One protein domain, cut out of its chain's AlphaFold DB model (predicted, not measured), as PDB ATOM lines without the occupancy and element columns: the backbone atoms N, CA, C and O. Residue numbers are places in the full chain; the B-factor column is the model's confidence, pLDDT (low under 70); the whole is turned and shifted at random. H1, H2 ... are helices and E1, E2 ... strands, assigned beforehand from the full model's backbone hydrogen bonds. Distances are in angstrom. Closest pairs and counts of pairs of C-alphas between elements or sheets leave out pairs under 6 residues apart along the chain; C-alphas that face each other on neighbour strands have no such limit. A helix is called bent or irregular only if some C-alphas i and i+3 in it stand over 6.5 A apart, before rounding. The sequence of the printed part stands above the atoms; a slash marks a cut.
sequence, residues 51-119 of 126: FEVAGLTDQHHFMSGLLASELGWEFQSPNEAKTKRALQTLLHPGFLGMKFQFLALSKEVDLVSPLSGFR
ATOM      1  N   PHE A  51     213.002 212.113 234.540       97.12
ATOM      2  CA  PHE A  51     213.555 210.760 234.618       97.12
ATOM      3  C   PHE A  51     215.084 210.804 234.619       97.12
ATOM      4  O   PHE A  51     215.693 211.704 234.059       97.12
ATOM      5  N   GLU A  52     215.702 209.783 235.193       94.31
ATOM      6  CA  GLU A  52     217.135 209.537 235.092       94.31
ATOM      7  C   GLU A  52     217.390 208.325 234.196       94.31
ATOM      8  O   GLU A  52     216.650 207.333 234.232       94.31
ATOM      9  N   VAL A  53     218.457 208.376 233.397       93.38
ATOM     10  CA  VAL A  53     218.884 207.235 232.584       93.38
ATOM     11  C   VAL A  53     219.612 206.223 233.469       93.38
ATOM     12  O   VAL A  53     220.803 206.346 233.751       93.38
ATOM     13  N   ALA A  54     218.899 205.169 233.864       93.44
ATOM     14  CA  ALA A  54     219.446 204.065 234.653       93.44
ATOM     15  C   ALA A  54     220.342 203.119 233.827       93.44
ATOM     16  O   ALA A  54     221.131 202.353 234.385       93.44
ATOM     17  N   GLY A  55     220.228 203.151 232.495       93.56
ATOM     18  CA  GLY A  55     221.148 202.463 231.594       93.56
ATOM     19  C   GLY A  55     220.635 202.338 230.163       93.56
ATOM     20  O   GLY A  55     219.433 202.260 229.925       93.56
ATOM     21  N   LEU A  56     221.561 202.251 229.208       94.62
ATOM     22  CA  LEU A  56     221.302 201.956 227.798       94.62
ATOM     23  C   LEU A  56     222.306 200.905 227.322       94.62
ATOM     24  O   LEU A  56     223.510 201.048 227.535       94.62
ATOM     25  N   THR A  57     221.838 199.835 226.682       94.44
ATOM     26  CA  THR A  57     222.733 198.800 226.148       94.44
ATOM     27  C   THR A  57     222.096 198.011 225.005       94.44
ATOM     28  O   THR A  57     220.914 198.179 224.709       94.44
ATOM     29  N   ASP A  58     222.869 197.168 224.324       93.75
ATOM     30  CA  ASP A  58     222.352 196.249 223.307       93.75
ATOM     31  C   ASP A  58     221.833 194.933 223.915       93.75
ATOM     32  O   ASP A  58     222.087 194.605 225.077       93.75
ATOM     33  N   GLN A  59     221.090 194.163 223.121       93.56
ATOM     34  CA  GLN A  59     220.511 192.889 223.547       93.56
ATOM     35  C   GLN A  59     221.550 191.889 224.064       93.56
ATOM     36  O   GLN A  59     221.284 191.190 225.042       93.56
ATOM     37  N   HIS A  60     222.721 191.810 223.431       92.19
ATOM     38  CA  HIS A  60     223.784 190.900 223.838       92.19
ATOM     39  C   HIS A  60     224.222 191.179 225.275       92.19
ATOM     40  O   HIS A  60     224.219 190.270 226.110       92.19
ATOM     41  N   HIS A  61     224.567 192.429 225.577       92.19
ATOM     42  CA  HIS A  61     225.012 192.822 226.909       92.19
ATOM     43  C   HIS A  61     223.861 192.752 227.915       92.19
ATOM     44  O   HIS A  61     224.074 192.254 229.021       92.19
ATOM     45  N   PHE A  62     222.648 193.164 227.517       93.31
ATOM     46  CA  PHE A  62     221.466 193.112 228.378       93.31
ATOM     47  C   PHE A  62     221.190 191.692 228.877       93.31
ATOM     48  O   PHE A  62     221.135 191.420 230.076       93.31
ATOM     49  N   MET A  63     221.077 190.752 227.939       91.06
ATOM     50  CA  MET A  63     220.819 189.353 228.259       91.06
ATOM     51  C   MET A  63     221.993 188.711 229.001       91.06
ATOM     52  O   MET A  63     221.768 187.920 229.914       91.06
ATOM     53  N   SER A  64     223.237 189.058 228.657       89.38
ATOM     54  CA  SER A  64     224.414 188.565 229.387       89.38
ATOM     55  C   SER A  64     224.401 189.014 230.849       89.38
ATOM     56  O   SER A  64     224.748 188.227 231.726       89.38
ATOM     57  N   GLY A  65     223.960 190.247 231.125       91.38
ATOM     58  CA  GLY A  65     223.794 190.764 232.482       91.38
ATOM     59  C   GLY A  65     222.777 189.958 233.291       91.38
ATOM     60  O   GLY A  65     223.090 189.524 234.401       91.38
ATOM     61  N   LEU A  66     221.610 189.673 232.699       89.69
ATOM     62  CA  LEU A  66     220.568 188.838 233.315       89.69
ATOM     63  C   LEU A  66     221.051 187.407 233.591       89.69
ATOM     64  O   LEU A  66     220.859 186.877 234.681       89.69
ATOM     65  N   LEU A  67     221.719 186.781 232.620       86.19
ATOM     66  CA  LEU A  67     222.240 185.420 232.773       86.19
ATOM     67  C   LEU A  67     223.357 185.341 233.824       86.19
ATOM     68  O   LEU A  67     223.514 184.313 234.473       86.19
ATOM     69  N   ALA A  68     224.131 186.413 234.005       86.31
ATOM     70  CA  ALA A  68     225.189 186.472 235.009       86.31
ATOM     71  C   ALA A  68     224.674 186.755 236.431       86.31
ATOM     72  O   ALA A  68     225.371 186.428 237.394       86.31
ATOM     73  N   SER A  69     223.512 187.404 236.590       80.06
ATOM     74  CA  SER A  69     222.895 187.611 237.911       80.06
ATOM     75  C   SER A  69     222.202 186.361 238.432       80.06
ATOM     76  O   SER A  69     222.152 186.131 239.636       80.06
ATOM     77  N   GLU A  70     221.693 185.545 237.523       71.25
ATOM     78  CA  GLU A  70     220.974 184.329 237.847       71.25
ATOM     79  C   GLU A  70     221.949 183.142 237.843       71.25
ATOM     80  O   GLU A  70     222.089 182.412 236.859       71.25
ATOM     81  N   LEU A  71     222.671 182.969 238.954       52.59
ATOM     82  CA  LEU A  71     223.477 181.775 239.216       52.59
ATOM     83  C   LEU A  71     222.580 180.525 239.138       52.59
ATOM     84  O   LEU A  71     221.945 180.161 240.121       52.59
ATOM     85  N   GLY A  72     222.538 179.859 237.980       54.91
ATOM     86  CA  GLY A  72     221.917 178.536 237.852       54.91
ATOM     87  C   GLY A  72     220.730 178.418 236.900       54.91
ATOM     88  O   GLY A  72     219.818 177.648 237.185       54.91
ATOM     89  N   TRP A  73     220.734 179.100 235.748       58.50
ATOM     90  CA  TRP A  73     219.821 178.726 234.657       58.50
ATOM     91  C   TRP A  73     220.181 177.335 234.117       58.50
ATOM     92  O   TRP A  73     220.867 177.193 233.104       58.50
ATOM     93  N   GLU A  74     219.689 176.288 234.776       56.25
ATOM     94  CA  GLU A  74     219.485 175.000 234.129       56.25
ATOM     95  C   GLU A  74     218.318 175.163 233.155       56.25
ATOM     96  O   GLU A  74     217.146 175.110 233.527       56.25
ATOM     97  N   PHE A  75     218.627 175.374 231.874       57.38
ATOM     98  CA  PHE A  75     217.633 175.209 230.820       57.38
ATOM     99  C   PHE A  75     217.262 173.724 230.734       57.38
ATOM    100  O   PHE A  75     217.765 172.994 229.882       57.38
ATOM    101  N   GLN A  76     216.348 173.270 231.591       57.72
ATOM    102  CA  GLN A  76     215.675 171.984 231.427       57.72
ATOM    103  C   GLN A  76     214.671 172.112 230.277       57.72
ATOM    104  O   GLN A  76     213.460 172.221 230.456       57.72
ATOM    105  N   SER A  77     215.202 172.184 229.060       62.25
ATOM    106  CA  SER A  77     214.408 172.191 227.843       62.25
ATOM    107  C   SER A  77     214.298 170.766 227.308       62.25
ATOM    108  O   SER A  77     215.330 170.120 227.117       62.25
ATOM    109  N   PRO A  78     213.091 170.300 226.936       60.97
ATOM    110  CA  PRO A  78     212.911 169.033 226.224       60.97
ATOM    111  C   PRO A  78     213.730 168.941 224.923       60.97
ATOM    112  O   PRO A  78     213.903 167.858 224.371       60.97
ATOM    113  N   ASN A  79     214.210 170.080 224.401       77.75
ATOM    114  CA  ASN A  79     215.066 170.157 223.224       77.75
ATOM    115  C   ASN A  79     216.203 171.174 223.436       77.75
ATOM    116  O   ASN A  79     216.193 172.301 222.917       77.75
ATOM    117  N   GLU A  80     217.196 170.757 224.219       79.88
ATOM    118  CA  GLU A  80     218.386 171.535 224.578       79.88
ATOM    119  C   GLU A  80     219.099 172.127 223.346       79.88
ATOM    120  O   GLU A  80     219.418 173.316 223.308       79.88
ATOM    121  N   ALA A  81     219.242 171.352 222.264       83.31
ATOM    122  CA  ALA A  81     219.903 171.802 221.038       83.31
ATOM    123  C   ALA A  81     219.146 172.923 220.298       83.31
ATOM    124  O   ALA A  81     219.762 173.807 219.695       83.31
ATOM    125  N   LYS A  82     217.806 172.903 220.293       85.19
ATOM    126  CA  LYS A  82     217.006 174.004 219.724       85.19
ATOM    127  C   LYS A  82     217.143 175.265 220.575       85.19
ATOM    128  O   LYS A  82     217.329 176.350 220.031       85.19
ATOM    129  N   THR A  83     217.106 175.101 221.892       82.88
ATOM    130  CA  THR A  83     217.208 176.197 222.863       82.88
ATOM    131  C   THR A  83     218.564 176.884 222.773       82.88
ATOM    132  O   THR A  83     218.626 178.099 222.613       82.88
ATOM    133  N   LYS A  84     219.650 176.104 222.731       83.25
ATOM    134  CA  LYS A  84     221.013 176.613 222.547       83.25
ATOM    135  C   LYS A  84     221.162 177.422 221.258       83.25
ATOM    136  O   LYS A  84     221.762 178.492 221.275       83.25
ATOM    137  N   ARG A  85     220.587 176.946 220.146       86.69
ATOM    138  CA  ARG A  85     220.604 177.671 218.863       86.69
ATOM    139  C   ARG A  85     219.822 178.981 218.926       86.69
ATOM    140  O   ARG A  85     220.327 179.992 218.456       86.69
ATOM    141  N   ALA A  86     218.636 178.980 219.532       87.31
ATOM    142  CA  ALA A  86     217.856 180.203 219.714       87.31
ATOM    143  C   ALA A  86     218.613 181.229 220.572       87.31
ATOM    144  O   ALA A  86     218.711 182.395 220.192       87.31
ATOM    145  N   LEU A  87     219.223 180.779 221.674       85.50
ATOM    146  CA  LEU A  87     220.042 181.627 222.539       85.50
ATOM    147  C   LEU A  87     221.246 182.197 221.777       85.50
ATOM    148  O   LEU A  87     221.530 183.386 221.867       85.50
ATOM    149  N   GLN A  88     221.910 181.374 220.959       87.25
ATOM    150  CA  GLN A  88     222.997 181.822 220.090       87.25
ATOM    151  C   GLN A  88     222.519 182.899 219.107       87.25
ATOM    152  O   GLN A  88     223.184 183.918 218.970       87.25
ATOM    153  N   THR A  89     221.368 182.731 218.452       88.44
ATOM    154  CA  THR A  89     220.814 183.756 217.549       88.44
ATOM    155  C   THR A  89     220.508 185.069 218.275       88.44
ATOM    156  O   THR A  89     220.780 186.141 217.730       88.44
ATOM    157  N   LEU A  90     219.969 184.991 219.494       87.56
ATOM    158  CA  LEU A  90     219.644 186.159 220.312       87.56
ATOM    159  C   LEU A  90     220.895 186.891 220.807       87.56
ATOM    160  O   LEU A  90     220.928 188.117 220.783       87.56
ATOM    161  N   LEU A  91     221.924 186.165 221.237       87.00
ATOM    162  CA  LEU A  91     223.110 186.762 221.850       87.00
ATOM    163  C   LEU A  91     224.181 187.151 220.836       87.00
ATOM    164  O   LEU A  91     224.983 188.034 221.109       87.00
ATOM    165  N   HIS A  92     224.264 186.491 219.687       87.06
ATOM    166  CA  HIS A  92     225.407 186.675 218.802       87.06
ATOM    167  C   HIS A  92     225.402 188.075 218.146       87.06
ATOM    168  O   HIS A  92     224.399 188.449 217.523       87.06
ATOM    169  N   PRO A  93     226.524 188.824 218.194       81.38
ATOM    170  CA  PRO A  93     226.592 190.200 217.692       81.38
ATOM    171  C   PRO A  93     226.246 190.362 216.208       81.38
ATOM    172  O   PRO A  93     225.628 191.346 215.815       81.38
ATOM    173  N   GLY A  94     226.605 189.373 215.383       83.38
ATOM    174  CA  GLY A  94     226.290 189.357 213.949       83.38
ATOM    175  C   GLY A  94     224.837 189.001 213.604       83.38
ATOM    176  O   GLY A  94     224.467 189.069 212.436       83.38
ATOM    177  N   PHE A  95     224.026 188.603 214.591       87.38
ATOM    178  CA  PHE A  95     222.605 188.289 214.419       87.38
ATOM    179  C   PHE A  95     221.747 189.342 215.131       87.38
ATOM    180  O   PHE A  95     221.769 190.506 214.733       87.38
ATOM    181  N   LEU A  96     220.978 188.961 216.156       88.25
ATOM    182  CA  LEU A  96     220.067 189.878 216.846       88.25
ATOM    183  C   LEU A  96     220.721 190.613 218.021       88.25
ATOM    184  O   LEU A  96     220.188 191.631 218.454       88.25
ATOM    185  N   GLY A  97     221.890 190.157 218.487       85.25
ATOM    186  CA  GLY A  97     222.531 190.657 219.707       85.25
ATOM    187  C   GLY A  97     222.815 192.158 219.713       85.25
ATOM    188  O   GLY A  97     222.756 192.778 220.765       85.25
ATOM    189  N   MET A  98     223.056 192.768 218.549       86.81
ATOM    190  CA  MET A  98     223.255 194.222 218.427       86.81
ATOM    191  C   MET A  98     222.137 194.935 217.652       86.81
ATOM    192  O   MET A  98     222.247 196.126 217.366       86.81
ATOM    193  N   LYS A  99     221.083 194.218 217.242       86.56
ATOM    194  CA  LYS A  99     219.963 194.796 216.474       86.56
ATOM    195  C   LYS A  99     218.953 195.499 217.373       86.56
ATOM    196  O   LYS A  99     218.330 196.459 216.929       86.56
ATOM    197  N   PHE A 100     218.811 195.021 218.606       91.31
ATOM    198  CA  PHE A 100     217.906 195.569 219.607       91.31
ATOM    199  C   PHE A 100     218.691 196.218 220.740       91.31
ATOM    200  O   PHE A 100     219.806 195.801 221.061       91.31
ATOM    201  N   GLN A 101     218.090 197.245 221.330       93.56
ATOM    202  CA  GLN A 101     218.649 198.006 222.437       93.56
ATOM    203  C   GLN A 101     217.613 198.108 223.553       93.56
ATOM    204  O   GLN A 101     216.411 198.061 223.298       93.56
ATOM    205  N   PHE A 102     218.105 198.223 224.778       95.19
ATOM    206  CA  PHE A 102     217.328 198.290 226.004       95.19
ATOM    207  C   PHE A 102     217.696 199.582 226.719       95.19
ATOM    208  O   PHE A 102     218.876 199.807 226.986       95.19
ATOM    209  N   LEU A 103     216.691 200.401 227.022       95.88
ATOM    210  CA  LEU A 103     216.804 201.614 227.825       95.88
ATOM    211  C   LEU A 103     216.043 201.395 229.135       95.88
ATOM    212  O   LEU A 103     214.894 200.951 229.111       95.88
ATOM    213  N   ALA A 104     216.670 201.712 230.261       95.44
ATOM    214  CA  ALA A 104     216.015 201.810 231.556       95.44
ATOM    215  C   ALA A 104     215.992 203.268 232.009       95.44
ATOM    216  O   ALA A 104     217.015 203.951 231.986       95.44
ATOM    217  N   LEU A 105     214.816 203.703 232.449       95.38
ATOM    218  CA  LEU A 105     214.589 205.001 233.065       95.38
ATOM    219  C   LEU A 105     214.119 204.788 234.504       95.38
ATOM    220  O   LEU A 105     213.300 203.904 234.761       95.38
ATOM    221  N   SER A 106     214.618 205.603 235.425       95.19
ATOM    222  CA  SER A 106     214.170 205.658 236.818       95.19
ATOM    223  C   SER A 106     213.585 207.028 237.131       95.19
ATOM    224  O   SER A 106     213.902 208.021 236.482       95.19
ATOM    225  N   LYS A 107     212.695 207.085 238.121       95.94
ATOM    226  CA  LYS A 107     212.141 208.333 238.641       95.94
ATOM    227  C   LYS A 107     211.845 208.151 240.115       95.94
ATOM    228  O   LYS A 107     211.162 207.195 240.463       95.94
ATOM    229  N   GLU A 108     212.370 209.052 240.943       94.56
ATOM    230  CA  GLU A 108     212.182 209.025 242.403       94.56
ATOM    231  C   GLU A 108     212.609 207.686 243.040       94.56
ATOM    232  O   GLU A 108     212.012 207.211 244.006       94.56
ATOM    233  N   VAL A 109     213.643 207.054 242.477       93.75
ATOM    234  CA  VAL A 109     214.203 205.789 242.962       93.75
ATOM    235  C   VAL A 109     215.721 205.891 242.978       93.75
ATOM    236  O   VAL A 109     216.341 205.989 241.921       93.75
ATOM    237  N   ASP A 110     216.311 205.772 244.165       87.69
ATOM    238  CA  ASP A 110     217.761 205.700 244.340       87.69
ATOM    239  C   ASP A 110     218.262 204.278 244.053       87.69
ATOM    240  O   ASP A 110     218.150 203.360 244.875       87.69
ATOM    241  N   LEU A 111     218.826 204.070 242.863       86.38
ATOM    242  CA  LEU A 111     219.431 202.791 242.494       86.38
ATOM    243  C   LEU A 111     220.798 202.618 243.179       86.38
ATOM    244  O   LEU A 111     221.797 203.210 242.786       86.38
ATOM    245  N   VAL A 112     220.859 201.733 244.176       84.44
ATOM    246  CA  VAL A 112     222.091 201.377 244.918       84.44
ATOM    247  C   VAL A 112     223.082 200.523 244.115       84.44
ATOM    248  O   VAL A 112     224.243 200.381 244.498       84.44
ATOM    249  N   SER A 113     222.639 199.937 243.006       85.38
ATOM    250  CA  SER A 113     223.464 199.156 242.083       85.38
ATOM    251  C   SER A 113     222.838 199.150 240.689       85.38
ATOM    252  O   SER A 113     221.608 199.232 240.598       85.38
ATOM    253  N   PRO A 114     223.625 198.961 239.614       86.25
ATOM    254  CA  PRO A 114     223.070 198.760 238.283       86.25
ATOM    255  C   PRO A 114     222.070 197.600 238.265       86.25
ATOM    256  O   PRO A 114     222.315 196.543 238.851       86.25
ATOM    257  N   LEU A 115     220.960 197.790 237.551       91.69
ATOM    258  CA  LEU A 115     220.011 196.722 237.246       91.69
ATOM    259  C   LEU A 115     220.756 195.541 236.601       91.69
ATOM    260  O   LEU A 115     221.653 195.751 235.783       91.69
ATOM    261  N   SER A 116     220.381 194.302 236.929       92.56
ATOM    262  CA  SER A 116     221.124 193.093 236.528       92.56
ATOM    263  C   SER A 116     221.426 193.024 235.029       92.56
ATOM    264  O   SER A 116     222.567 192.779 234.638       92.56
ATOM    265  N   GLY A 117     220.440 193.330 234.183       92.38
ATOM    266  CA  GLY A 117     220.618 193.377 232.730       92.38
ATOM    267  C   GLY A 117     221.617 194.443 232.265       92.38
ATOM    268  O   GLY A 117     222.312 194.266 231.277       92.38
ATOM    269  N   PHE A 118     221.786 195.527 233.012       93.69
ATOM    270  CA  PHE A 118     222.685 196.628 232.665       93.69
ATOM    271  C   PHE A 118     224.084 196.479 233.271       93.69
ATOM    272  O   PHE A 118     224.930 197.347 233.078       93.69
ATOM    273  N   ARG A 119     224.382 195.353 233.934       91.00
ATOM    274  CA  ARG A 119     225.695 195.070 234.537       91.00
ATOM    275  C   ARG A 119     226.871 195.220 233.566       91.00
ATOM    276  O   ARG A 119     227.960 195.595 233.986       91.00
TER     277      ARG A 119
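What this domain is: This is residues 51 to 119 of the 126 residues of the protein "SAM-dependent methyltransferase" of Chthoniobacterales bacterium (UniProt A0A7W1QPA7). Picture a flat, loose model with helix H1 in the middle, a two-stranded ribbon of E1 and E2 reaching to one end, and H2 reaching to the other. H1 and H2 meet near their ends as a V, with small H3 at that corner, while short H4 packs on H1. The 69 printed residues hold four named helices and two named strands, in the order E1, H1, H2, H3, E2, H4; the sheet E1 - E2 is antiparallel and the class is mixed. The radius of gyration of the C-alphas is 14.2 A and the spans are 43 by 27 by 14 A.

Where its parts are: Find C-alpha 52 at (217.135, 209.537, 235.092), where E1, residues 52 to 58, begins its 18.5 A. H1, residues 59 to 69, covers 15.5 A; H2, residues 80 to 91, covers 16.2 A. Next come H3, residues 93 to 97, 4.6 A, and E2, residues 101 to 106, 16.9 A. H4, residues 116 to 119, 5.4 A, ends at C-alpha 119, (225.695, 195.070, 234.537). H3 is only just irregular: C-alphas 94 and 97 are 7.0 A apart.

How they stand to each other: Start at the hub, H1. It touches H4, closest at the C-alphas of Gly 65 and Gly 117, 4.1 A. It touches H3 at His 60 and Gly 97, the closest C-alphas, 4.3 A. H2 touches H1 with residues 90 to 91 alone, closest at the C-alphas of His 60 and Leu 91, 4.6 A, at a steep tilt of 58 degrees, opposite ways. H2 and H3 touch only at the corner, closest at the C-alphas of Leu 91 and Gly 97, 4.5 A. Between E1 and E2, look at N 52 and O 106, 2.8 A, and N 104 and O 55, 2.8 A, within hydrogen-bond range. H2 and E2 are apart; E2 and H4 are near each other, with 5 pairs of C-alphas within 10 A. In H1 and H2 every O i to N i+4 pair is within hydrogen-bond range; H3 has 0 of 1, and 0 of 2 O i to N i+3 pairs, and H4 is too short for an O i to N i+4 pair.

The domain as a whole: The C-alphas of Ala 81 and Glu 108, the two farthest apart, are 43.6 A apart. The printed part has no cut and no long link. Residues 76 to 82, of which 80 to 82 belong to H2, stand free. Look for low confidence, pLDDT under 70, at residues 71 to 78.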